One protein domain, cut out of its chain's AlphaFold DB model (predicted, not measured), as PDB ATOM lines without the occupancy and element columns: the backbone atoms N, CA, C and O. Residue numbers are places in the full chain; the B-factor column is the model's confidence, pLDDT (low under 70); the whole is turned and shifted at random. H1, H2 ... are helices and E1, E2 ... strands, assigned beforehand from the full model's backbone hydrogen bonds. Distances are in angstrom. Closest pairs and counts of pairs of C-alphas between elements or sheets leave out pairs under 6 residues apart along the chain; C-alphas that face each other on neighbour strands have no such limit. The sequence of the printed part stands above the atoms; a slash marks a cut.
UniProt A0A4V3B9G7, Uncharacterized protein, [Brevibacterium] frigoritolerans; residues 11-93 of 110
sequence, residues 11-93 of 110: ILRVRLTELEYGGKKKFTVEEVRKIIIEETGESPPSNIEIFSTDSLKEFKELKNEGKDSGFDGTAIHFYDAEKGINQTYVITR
ATOM      1  N   ILE A  11     -34.729 -50.129 -19.183       85.12
ATOM      2  CA  ILE A  11     -35.986 -49.444 -19.503       85.12
ATOM      3  C   ILE A  11     -35.932 -47.975 -19.068       85.12
ATOM      4  O   ILE A  11     -36.324 -47.101 -19.837       85.12
ATOM      5  N   LEU A  12     -35.378 -47.673 -17.887       85.62
ATOM      6  CA  LEU A  12     -35.199 -46.291 -17.422       85.62
ATOM      7  C   LEU A  12     -34.280 -45.510 -18.370       85.62
ATOM      8  O   LEU A  12     -34.592 -44.385 -18.762       85.62
ATOM      9  N   ARG A  13     -33.166 -46.126 -18.777       85.75
ATOM     10  CA  ARG A  13     -32.186 -45.531 -19.698       85.75
ATOM     11  C   ARG A  13     -32.800 -45.262 -21.072       85.75
ATOM     12  O   ARG A  13     -32.622 -44.172 -21.620       85.75
ATOM     13  N   VAL A  14     -33.576 -46.212 -21.595       85.56
ATOM     14  CA  VAL A  14     -34.316 -46.074 -22.857       85.56
ATOM     15  C   VAL A  14     -35.343 -44.953 -22.749       85.56
ATOM     16  O   VAL A  14     -35.323 -44.054 -23.579       85.56
ATOM     17  N   ARG A  15     -36.168 -44.922 -21.697       87.56
ATOM     18  CA  ARG A  15     -37.185 -43.876 -21.485       87.56
ATOM     19  C   ARG A  15     -36.587 -42.476 -21.401       87.56
ATOM     20  O   ARG A  15     -37.146 -41.545 -21.972       87.56
ATOM     21  N   LEU A  16     -35.463 -42.315 -20.699       85.94
ATOM     22  CA  LEU A  16     -34.753 -41.036 -20.622       85.94
ATOM     23  C   LEU A  16     -34.186 -40.635 -21.985       85.94
ATOM     24  O   LEU A  16     -34.338 -39.491 -22.405       85.94
ATOM     25  N   THR A  17     -33.603 -41.583 -22.714       83.31
ATOM     26  CA  THR A  17     -33.109 -41.342 -24.074       83.31
ATOM     27  C   THR A  17     -34.261 -40.952 -25.006       83.31
ATOM     28  O   THR A  17     -34.185 -39.947 -25.705       83.31
ATOM     29  N   GLU A  18     -35.387 -41.660 -24.966       85.50
ATOM     30  CA  GLU A  18     -36.591 -41.320 -25.728       85.50
ATOM     31  C   GLU A  18     -37.176 -39.962 -25.331       85.50
ATOM     32  O   GLU A  18     -37.682 -39.248 -26.192       85.50
ATOM     33  N   LEU A  19     -37.112 -39.573 -24.055       85.12
ATOM     34  CA  LEU A  19     -37.542 -38.248 -23.613       85.12
ATOM     35  C   LEU A  19     -36.651 -37.151 -24.217       85.12
ATOM     36  O   LEU A  19     -37.163 -36.115 -24.640       85.12
ATOM     37  N   GLU A  20     -35.341 -37.392 -24.286       80.75
ATOM     38  CA  GLU A  20     -34.355 -36.466 -24.847       80.75
ATOM     39  C   GLU A  20     -34.473 -36.346 -26.376       80.75
ATOM     40  O   GLU A  20     -34.439 -35.246 -26.924       80.75
ATOM     41  N   TYR A  21     -34.616 -37.460 -27.094       78.31
ATOM     42  CA  TYR A  21     -34.683 -37.477 -28.562       78.31
ATOM     43  C   TYR A  21     -36.096 -37.289 -29.116       78.31
ATOM     44  O   TYR A  21     -36.277 -36.787 -30.224       78.31
ATOM     45  N   GLY A  22     -37.116 -37.692 -28.362       69.25
ATOM     46  CA  GLY A  22     -38.492 -37.816 -28.831       69.25
ATOM     47  C   GLY A  22     -39.180 -36.494 -29.156       69.25
ATOM     48  O   GLY A  22     -40.300 -36.523 -29.664       69.25
ATOM     49  N   GLY A  23     -38.557 -35.346 -28.859       60.69
ATOM     50  CA  GLY A  23     -38.924 -33.999 -29.330       60.69
ATOM     51  C   GLY A  23     -40.304 -33.471 -28.911       60.69
ATOM     52  O   GLY A  23     -40.613 -32.301 -29.119       60.69
ATOM     53  N   LYS A  24     -41.157 -34.311 -28.319       60.25
ATOM     54  CA  LYS A  24     -42.536 -33.980 -27.930       60.25
ATOM     55  C   LYS A  24     -42.616 -33.292 -26.573       60.25
ATOM     56  O   LYS A  24     -43.604 -32.615 -26.298       60.25
ATOM     57  N   LYS A  25     -41.609 -33.475 -25.719       68.31
ATOM     58  CA  LYS A  25     -41.543 -32.908 -24.371       68.31
ATOM     59  C   LYS A  25     -40.152 -32.357 -24.098       68.31
ATOM     60  O   LYS A  25     -39.175 -32.827 -24.666       68.31
ATOM     61  N   LYS A  26     -40.080 -31.345 -23.234       74.25
ATOM     62  CA  LYS A  26     -38.800 -30.816 -22.760       74.25
ATOM     63  C   LYS A  26     -38.181 -31.806 -21.781       74.25
ATOM     64  O   LYS A  26     -38.884 -32.318 -20.912       74.25
ATOM     65  N   PHE A  27     -36.876 -32.013 -21.899       81.75
ATOM     66  CA  PHE A  27     -36.112 -32.795 -20.943       81.75
ATOM     67  C   PHE A  27     -35.939 -31.986 -19.646       81.75
ATOM     68  O   PHE A  27     -35.116 -31.077 -19.570       81.75
ATOM     69  N   THR A  28     -36.795 -32.234 -18.651       85.56
ATOM     70  CA  THR A  28     -36.816 -31.499 -17.374       85.56
ATOM     71  C   THR A  28     -36.718 -32.440 -16.183       85.56
ATOM     72  O   THR A  28     -37.088 -33.611 -16.259       85.56
ATOM     73  N   VAL A  29     -36.271 -31.902 -15.043       87.75
ATOM     74  CA  VAL A  29     -36.136 -32.655 -13.785       87.75
ATOM     75  C   VAL A  29     -37.460 -33.297 -13.372       87.75
ATOM     76  O   VAL A  29     -37.471 -34.419 -12.875       87.75
ATOM     77  N   GLU A  30     -38.583 -32.620 -13.605       88.00
ATOM     78  CA  GLU A  30     -39.913 -33.142 -13.283       88.00
ATOM     79  C   GLU A  30     -40.256 -34.406 -14.077       88.00
ATOM     80  O   GLU A  30     -40.735 -35.376 -13.492       88.00
ATOM     81  N   GLU A  31     -39.966 -34.439 -15.381       88.56
ATOM     82  CA  GLU A  31     -40.213 -35.627 -16.205       88.56
ATOM     83  C   GLU A  31     -39.268 -36.774 -15.821       88.56
ATOM     84  O   GLU A  31     -39.715 -37.914 -15.714       88.56
ATOM     85  N   VAL A  32     -37.995 -36.483 -15.521       87.62
ATOM     86  CA  VAL A  32     -37.035 -37.487 -15.022       87.62
ATOM     87  C   VAL A  32     -37.520 -38.101 -13.706       87.62
ATOM     88  O   VAL A  32     -37.559 -39.322 -13.569       87.62
ATOM     89  N   ARG A  33     -37.953 -37.268 -12.748       89.31
ATOM     90  CA  ARG A  33     -38.533 -37.728 -11.475       89.31
ATOM     91  C   ARG A  33     -39.745 -38.614 -11.704       89.31
ATOM     92  O   ARG A  33     -39.876 -39.645 -11.054       89.31
ATOM     93  N   LYS A  34     -40.614 -38.214 -12.629       89.75
ATOM     94  CA  LYS A  34     -41.820 -38.959 -12.956       89.75
ATOM     95  C   LYS A  34     -41.493 -40.349 -13.505       89.75
ATOM     96  O   LYS A  34     -42.030 -41.317 -12.988       89.75
ATOM     97  N   ILE A  35     -40.570 -40.449 -14.465       88.44
ATOM     98  CA  ILE A  35     -40.127 -41.729 -15.042       88.44
ATOM     99  C   ILE A  35     -39.565 -42.651 -13.956       88.44
ATOM    100  O   ILE A  35     -39.930 -43.821 -13.906       88.44
ATOM    101  N   ILE A  36     -38.721 -42.125 -13.061       86.81
ATOM    102  CA  ILE A  36     -38.157 -42.916 -11.961       86.81
ATOM    103  C   ILE A  36     -39.280 -43.468 -11.078       86.81
ATOM    104  O   ILE A  36     -39.306 -44.668 -10.834       86.81
ATOM    105  N   ILE A  37     -40.241 -42.641 -10.658       88.81
ATOM    106  CA  ILE A  37     -41.372 -43.090  -9.824       88.81
ATOM    107  C   ILE A  37     -42.243 -44.110 -10.565       88.81
ATOM    108  O   ILE A  37     -42.667 -45.093  -9.969       88.81
ATOM    109  N   GLU A  38     -42.535 -43.881 -11.847       88.50
ATOM    110  CA  GLU A  38     -43.402 -44.759 -12.643       88.50
ATOM    111  C   GLU A  38     -42.781 -46.145 -12.859       88.50
ATOM    112  O   GLU A  38     -43.493 -47.144 -12.795       88.50
ATOM    113  N   GLU A  39     -41.467 -46.219 -13.082       85.19
ATOM    114  CA  GLU A  39     -40.782 -47.474 -13.414       85.19
ATOM    115  C   GLU A  39     -40.226 -48.198 -12.173       85.19
ATOM    116  O   GLU A  39     -40.245 -49.426 -12.123       85.19
ATOM    117  N   THR A  40     -39.747 -47.467 -11.159       82.06
ATOM    118  CA  THR A  40     -39.211 -48.064  -9.915       82.06
ATOM    119  C   THR A  40     -40.264 -48.198  -8.816       82.06
ATOM    120  O   THR A  40     -40.123 -49.029  -7.925       82.06
ATOM    121  N   GLY A  41     -41.325 -47.384  -8.847       81.94
ATOM    122  CA  GLY A  41     -42.281 -47.265  -7.744       81.94
ATOM    123  C   GLY A  41     -41.720 -46.555  -6.504       81.94
ATOM    124  O   GLY A  41     -42.428 -46.431  -5.504       81.94
ATOM    125  N   GLU A  42     -40.472 -46.082  -6.551       80.75
ATOM    126  CA  GLU A  42     -39.777 -45.464  -5.429       80.75
ATOM    127  C   GLU A  42     -39.645 -43.948  -5.565       80.75
ATOM    128  O   GLU A  42     -39.785 -43.347  -6.630       80.75
ATOM    129  N   SER A  43     -39.366 -43.304  -4.429       81.75
ATOM    130  CA  SER A  43     -39.103 -41.866  -4.403       81.75
ATOM    131  C   SER A  43     -37.768 -41.561  -5.091       81.75
ATOM    132  O   SER A  43     -36.749 -42.157  -4.710       81.75
ATOM    133  N   PRO A  44     -37.747 -40.623  -6.056       84.50
ATOM    134  CA  PRO A  44     -36.546 -40.270  -6.789       84.50
ATOM    135  C   PRO A  44     -35.551 -39.572  -5.850       84.50
ATOM    136  O   PRO A  44     -35.956 -39.080  -4.791       84.50
ATOM    137  N   PRO A  45     -34.262 -39.507  -6.218       85.25
ATOM    138  CA  PRO A  45     -33.258 -38.817  -5.416       85.25
ATOM    139  C   PRO A  45     -33.634 -37.349  -5.179       85.25
ATOM    140  O   PRO A  45     -34.191 -36.669  -6.052       85.25
ATOM    141  N   SER A  46     -33.321 -36.868  -3.977       84.69
ATOM    142  CA  SER A  46     -33.675 -35.530  -3.500       84.69
ATOM    143  C   SER A  46     -33.127 -34.435  -4.407       84.69
ATOM    144  O   SER A  46     -33.845 -33.481  -4.725       84.69
ATOM    145  N   ASN A  47     -31.889 -34.592  -4.884       88.88
ATOM    146  CA  ASN A  47     -31.252 -33.649  -5.789       88.88
ATOM    147  C   ASN A  47     -31.026 -34.286  -7.167       88.88
ATOM    148  O   ASN A  47     -30.416 -35.350  -7.291       88.88
ATOM    149  N   ILE A  48     -31.547 -33.629  -8.202       89.31
ATOM    150  CA  ILE A  48     -31.380 -34.032  -9.600       89.31
ATOM    151  C   ILE A  48     -31.045 -32.785 -10.394       89.31
ATOM    152  O   ILE A  48     -31.837 -31.842 -10.426       89.31
ATOM    153  N   GLU A  49     -29.894 -32.803 -11.045       89.19
ATOM    154  CA  GLU A  49     -29.410 -31.700 -11.862       89.19
ATOM    155  C   GLU A  49     -29.261 -32.166 -13.305       89.19
ATOM    156  O   GLU A  49     -28.782 -33.267 -13.571       89.19
ATOM    157  N   ILE A  50     -29.713 -31.340 -14.245       87.19
ATOM    158  CA  ILE A  50     -29.674 -31.642 -15.675       87.19
ATOM    159  C   ILE A  50     -28.813 -30.591 -16.359       87.19
ATOM    160  O   ILE A  50     -29.076 -29.391 -16.267       87.19
ATOM    161  N   PHE A  51     -27.814 -31.065 -17.088       83.19
ATOM    162  CA  PHE A  51     -26.845 -30.275 -17.822       83.19
ATOM    163  C   PHE A  51     -26.936 -30.645 -19.300       83.19
ATOM    164  O   PHE A  51     -26.324 -31.612 -19.744       83.19
ATOM    165  N   SER A  52     -27.707 -29.879 -20.064       79.00
ATOM    166  CA  SER A  52     -27.843 -30.065 -21.515       79.00
ATOM    167  C   SER A  52     -27.159 -28.932 -22.264       79.00
ATOM    168  O   SER A  52     -27.329 -27.765 -21.897       79.00
ATOM    169  N   THR A  53     -26.479 -29.248 -23.366       73.81
ATOM    170  CA  THR A  53     -25.876 -28.234 -24.250       73.81
ATOM    171  C   THR A  53     -26.897 -27.233 -24.792       73.81
ATOM    172  O   THR A  53     -26.587 -26.053 -24.950       73.81
ATOM    173  N   ASP A  54     -28.146 -27.666 -24.993       69.00
ATOM    174  CA  ASP A  54     -29.236 -26.794 -25.439       69.00
ATOM    175  C   ASP A  54     -29.810 -25.904 -24.319       69.00
ATOM    176  O   ASP A  54     -30.322 -24.817 -24.580       69.00
ATOM    177  N   SER A  55     -29.715 -26.315 -23.055       68.06
ATOM    178  CA  SER A  55     -30.314 -25.563 -21.940       68.06
ATOM    179  C   SER A  55     -29.323 -24.629 -21.248       68.06
ATOM    180  O   SER A  55     -29.721 -23.580 -20.736       68.06
ATOM    181  N   LEU A  56     -28.032 -24.965 -21.255       71.19
ATOM    182  CA  LEU A  56     -27.005 -24.182 -20.580       71.19
ATOM    183  C   LEU A  56     -26.581 -22.972 -21.415       71.19
ATOM    184  O   LEU A  56     -26.042 -23.089 -22.516       71.19
ATOM    185  N   LYS A  57     -26.787 -21.778 -20.846       68.81
ATOM    186  CA  LYS A  57     -26.380 -20.509 -21.460       68.81
ATOM    187  C   LYS A  57     -24.870 -20.469 -21.724       68.81
ATOM    188  O   LYS A  57     -24.481 -20.013 -22.789       68.81
ATOM    189  N   GLU A  58     -24.056 -21.036 -20.831       67.94
ATOM    190  CA  GLU A  58     -22.601 -21.163 -21.014       67.94
ATOM    191  C   GLU A  58     -22.227 -21.953 -22.271       67.94
ATOM    192  O   GLU A  58     -21.393 -21.492 -23.042       67.94
ATOM    193  N   PHE A  59     -22.886 -23.084 -22.550       67.12
ATOM    194  CA  PHE A  59     -22.641 -23.838 -23.786       67.12
ATOM    195  C   PHE A  59     -23.078 -23.057 -25.028       67.12
ATOM    196  O   PHE A  59     -22.381 -23.064 -26.042       67.12
ATOM    197  N   LYS A  60     -24.195 -22.324 -24.947       67.56
ATOM    198  CA  LYS A  60     -24.619 -21.421 -26.026       67.56
ATOM    199  C   LYS A  60     -23.617 -20.291 -26.247       67.56
ATOM    200  O   LYS A  60     -23.342 -19.963 -27.396       67.56
ATOM    201  N   GLU A  61     -23.082 -19.696 -25.188       70.00
ATOM    202  CA  GLU A  61     -22.084 -18.623 -25.265       70.00
ATOM    203  C   GLU A  61     -20.762 -19.145 -25.844       70.00
ATOM    204  O   GLU A  61     -20.273 -18.576 -26.816       70.00
ATOM    205  N   LEU A  62     -20.279 -20.302 -25.382       66.44
ATOM    206  CA  LEU A  62     -19.107 -20.987 -25.940       66.44
ATOM    207  C   LEU A  62     -19.276 -21.294 -27.436       66.44
ATOM    208  O   LEU A  62     -18.378 -21.018 -28.234       66.44
ATOM    209  N   LYS A  63     -20.459 -21.771 -27.842       64.94
ATOM    210  CA  LYS A  63     -20.786 -22.017 -29.253       64.94
ATOM    211  C   LYS A  63     -20.825 -20.727 -30.078       64.94
ATOM    212  O   LYS A  63     -20.338 -20.713 -31.205       64.94
ATOM    213  N   ASN A  64     -21.349 -19.630 -29.523       66.44
ATOM    214  CA  ASN A  64     -21.319 -18.308 -30.167       66.44
ATOM    215  C   ASN A  64     -19.892 -17.744 -30.281       66.44
ATOM    216  O   ASN A  64     -19.592 -17.035 -31.238       66.44
ATOM    217  N   GLU A  65     -18.999 -18.092 -29.355       73.00
ATOM    218  CA  GLU A  65     -17.567 -17.777 -29.416       73.00
ATOM    219  C   GLU A  65     -16.773 -18.696 -30.365       73.00
ATOM    220  O   GLU A  65     -15.549 -18.582 -30.452       73.00
ATOM    221  N   GLY A  66     -17.433 -19.621 -31.073       63.78
ATOM    222  CA  GLY A  66     -16.781 -20.586 -31.963       63.78
ATOM    223  C   GLY A  66     -15.975 -21.665 -31.229       63.78
ATOM    224  O   GLY A  66     -15.224 -22.405 -31.861       63.78
ATOM    225  N   LYS A  67     -16.129 -21.770 -29.904       60.81
ATOM    226  CA  LYS A  67     -15.581 -22.842 -29.068       60.81
ATOM    227  C   LYS A  67     -16.647 -23.918 -28.928       60.81
ATOM    228  O   LYS A  67     -17.327 -24.023 -27.910       60.81
ATOM    229  N   ASP A  68     -16.821 -24.690 -29.991       62.38
ATOM    230  CA  ASP A  68     -17.643 -25.887 -29.908       62.38
ATOM    231  C   ASP A  68     -16.876 -26.936 -29.092       62.38
ATOM    232  O   ASP A  68     -15.744 -27.291 -29.420       62.38
ATOM    233  N   SER A  69     -17.460 -27.381 -27.978       61.88
ATOM    234  CA  SER A  69     -16.832 -28.385 -27.113       61.88
ATOM    235  C   SER A  69     -16.759 -29.764 -27.785       61.88
ATOM    236  O   SER A  69     -16.194 -30.681 -27.191       61.88
ATOM    237  N   GLY A  70     -17.378 -29.952 -28.960       63.12
ATOM    238  CA  GLY A  70     -17.528 -31.246 -29.628       63.12
ATOM    239  C   GLY A  70     -18.480 -32.205 -28.907       63.12
ATOM    240  O   GLY A  70     -18.728 -33.307 -29.384       63.12
ATOM    241  N   PHE A  71     -19.015 -31.797 -27.756       69.50
ATOM    242  CA  PHE A  71     -19.979 -32.547 -26.972       69.50
ATOM    243  C   PHE A  71     -21.372 -32.012 -27.280       69.50
ATOM    244  O   PHE A  71     -21.654 -30.853 -26.982       69.50
ATOM    245  N   ASP A  72     -22.231 -32.854 -27.845       74.44
ATOM    246  CA  ASP A  72     -23.666 -32.608 -27.924       74.44
ATOM    247  C   ASP A  72     -24.378 -33.687 -27.109       74.44
ATOM    248  O   ASP A  72     -24.187 -34.886 -27.318       74.44
ATOM    249  N   GLY A  73     -25.140 -33.277 -26.101       80.62
ATOM    250  CA  GLY A  73     -25.747 -34.224 -25.180       80.62
ATOM    251  C   GLY A  73     -26.265 -33.592 -23.901       80.62
ATOM    252  O   GLY A  73     -26.217 -32.373 -23.699       80.62
ATOM    253  N   THR A  74     -26.746 -34.471 -23.029       85.38
ATOM    254  CA  THR A  74     -27.312 -34.125 -21.731       85.38
ATOM    255  C   THR A  74     -26.732 -35.009 -20.648       85.38
ATOM    256  O   THR A  74     -26.833 -36.229 -20.713       85.38
ATOM    257  N   ALA A  75     -26.163 -34.400 -19.618       86.81
ATOM    258  CA  ALA A  75     -25.782 -35.077 -18.393       86.81
ATOM    259  C   ALA A  75     -26.853 -34.879 -17.315       86.81
ATOM    260  O   ALA A  75     -27.432 -33.805 -17.179       86.81
ATOM    261  N   ILE A  76     -27.097 -35.921 -16.535       88.00
ATOM    262  CA  ILE A  76     -28.039 -35.956 -15.424       88.00
ATOM    263  C   ILE A  76     -27.249 -36.381 -14.201       88.00
ATOM    264  O   ILE A  76     -26.702 -37.481 -14.165       88.00
ATOM    265  N   HIS A  77     -27.174 -35.518 -13.203       90.12
ATOM    266  CA  HIS A  77     -26.532 -35.822 -11.937       90.12
ATOM    267  C   HIS A  77     -27.596 -36.112 -10.885       90.12
ATOM    268  O   HIS A  77     -28.492 -35.306 -10.647       90.12
ATOM    269  N   PHE A  78     -27.499 -37.288 -10.280       89.62
ATOM    270  CA  PHE A  78     -28.346 -37.750  -9.196       89.62
ATOM    271  C   PHE A  78     -27.548 -37.717  -7.900       89.62
ATOM    272  O   PHE A  78     -26.528 -38.402  -7.766       89.62
ATOM    273  N   TYR A  79     -28.040 -36.951  -6.932       88.38
ATOM    274  CA  TYR A  79     -27.418 -36.829  -5.626       88.38
ATOM    275  C   TYR A  79     -28.451 -36.973  -4.511       88.38
ATOM    276  O   TYR A  79     -29.465 -36.275  -4.465       88.38
ATOM    277  N   ASP A  80     -28.178 -37.887  -3.588       86.81
ATOM    278  CA  ASP A  80     -28.986 -38.095  -2.396       86.81
ATOM    279  C   ASP A  80     -28.091 -38.577  -1.251       86.81
ATOM    280  O   ASP A  80     -27.624 -39.715  -1.235       86.81
ATOM    281  N   ALA A  81     -27.815 -37.687  -0.297       85.50
ATOM    282  CA  ALA A  81     -26.940 -37.998   0.830       85.50
ATOM    283  C   ALA A  81     -27.560 -39.021   1.795       85.50
ATOM    284  O   ALA A  81     -26.823 -39.772   2.431       85.50
ATOM    285  N   GLU A  82     -28.892 -39.069   1.898       83.94
ATOM    286  CA  GLU A  82     -29.606 -39.984   2.797       83.94
ATOM    287  C   GLU A  82     -29.578 -41.414   2.256       83.94
ATOM    288  O   GLU A  82     -29.381 -42.365   3.014       83.94
ATOM    289  N   LYS A  83     -29.708 -41.560   0.933       79.00
ATOM    290  CA  LYS A  83     -29.611 -42.847   0.232       79.00
ATOM    291  C   LYS A  83     -28.180 -43.227  -0.177       79.00
ATOM    292  O   LYS A  83     -27.965 -44.328  -0.674       79.00
ATOM    293  N   GLY A  84     -27.198 -42.342   0.019       82.12
ATOM    294  CA  GLY A  84     -25.807 -42.568  -0.395       82.12
ATOM    295  C   GLY A  84     -25.604 -42.564  -1.917       82.12
ATOM    296  O   GLY A  84     -24.697 -43.222  -2.423       82.12
ATOM    297  N   ILE A  85     -26.449 -41.839  -2.650       85.19
ATOM    298  CA  ILE A  85     -26.446 -41.766  -4.111       85.19
ATOM    299  C   ILE A  85     -25.592 -40.579  -4.561       85.19
ATOM    300  O   ILE A  85     -25.822 -39.438  -4.159       85.19
ATOM    301  N   ASN A  86     -24.631 -40.846  -5.441       87.88
ATOM    302  CA  ASN A  86     -23.869 -39.833  -6.169       87.88
ATOM    303  C   ASN A  86     -23.484 -40.401  -7.540       87.88
ATOM    304  O   ASN A  86     -22.435 -41.026  -7.689       87.88
ATOM    305  N   GLN A  87     -24.383 -40.269  -8.513       86.25
ATOM    306  CA  GLN A  87     -24.265 -40.912  -9.822       86.25
ATOM    307  C   GLN A  87     -24.550 -39.910 -10.931       86.25
ATOM    308  O   GLN A  87     -25.481 -39.116 -10.831       86.25
ATOM    309  N   THR A  88     -23.777 -39.975 -12.011       87.38
ATOM    310  CA  THR A  88     -23.985 -39.137 -13.194       87.38
ATOM    311  C   THR A  88     -24.267 -40.025 -14.391       87.38
ATOM    312  O   THR A  88     -23.510 -40.952 -14.670       87.38
ATOM    313  N   TYR A  89     -25.340 -39.723 -15.112       85.75
ATOM    314  CA  TYR A  89     -25.723 -40.393 -16.343       85.75
ATOM    315  C   TYR A  89     -25.632 -39.419 -17.509       85.75
ATOM    316  O   TYR A  89     -26.180 -38.325 -17.438       85.75
ATOM    317  N   VAL A  90     -24.942 -39.799 -18.580       84.81
ATOM    318  CA  VAL A  90     -24.739 -38.929 -19.741       84.81
ATOM    319  C   VAL A  90     -25.413 -39.544 -20.959       84.81
ATOM    320  O   VAL A  90     -25.088 -40.653 -21.366       84.81
ATOM    321  N   ILE A  91     -26.346 -38.799 -21.542       84.06
ATOM    322  CA  ILE A  91     -26.986 -39.083 -22.821       84.06
ATOM    323  C   ILE A  91     -26.201 -38.324 -23.883       84.06
ATOM    324  O   ILE A  91     -26.371 -37.117 -24.065       84.06
ATOM    325  N   THR A  92     -25.308 -39.020 -24.575       78.88
ATOM    326  CA  THR A  92     -24.575 -38.454 -25.707       78.88
ATOM    327  C   THR A  92     -25.469 -38.438 -26.936       78.88
ATOM    328  O   THR A  92     -25.898 -39.494 -27.402       78.88
ATOM    329  N   ARG A  93     -25.711 -37.251 -27.495       69.94
ATOM    330  CA  ARG A  93     -26.233 -37.116 -28.850       69.94
ATOM    331  C   ARG A  93     -25.051 -37.202 -29.795       69.94
ATOM    332  O   ARG A  93     -24.397 -36.206 -30.078       69.94
TER     333      ARG A  93
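Overview. This is residues 11 to 93 of the 110 residues of an uncharacterized protein of [Brevibacterium] frigoritolerans (UniProt A0A4V3B9G7). A long three-stranded antiparallel sheet, order E1, E2, E3, has H1 over it, H2 alongside H1 grazing it near E1, and H3 beyond one end. The 83 printed residues hold three named helices and three named strands, H1 H2 E1 H3 E2 E3, of mixed class. The whole is only just compact, close to loose: radius of gyration of the C-alphas 13.9 A, spans 44 by 29 by 16 A.

Arrangement. H1, residues 11 to 21, and H2, residues 29 to 40, touch as a helical hairpin, closest at C-alphas Leu 12 and Glu 39, 7.0 A, at a shallow tilt of 27 degrees. E1, residues 47 to 52, neighbours E2, residues 73 to 80; N 49 and O 77, 2.9 A, are within hydrogen-bond range. E2 and E3, residues 85 to 92, form a hairpin, with N 76 and O 89 at 2.7 A. H1 is on the sheet, height 10.2 A; its closest C-alpha pair with E3 is Thr 17 and Ile 91, 6.6 A. H3, residues 57 to 64, is not on it. In H1, H2 and H3 every O i to N i+4 pair is within range.

Along the chain. H1 begins at C-alpha 11 (-35.986, -49.444, -19.503); E3 ends at C-alpha 92 (-24.575, -38.454, -25.707). E2 is 23.3 A long, E3 21.9 A.

Size, cuts and confidence. The farthest C-alphas, Gly 41 and Glu 65, are 44.2 A apart. The printed part has no cut and no long link. Residues under pLDDT 70 number 20, among them 66 to 71.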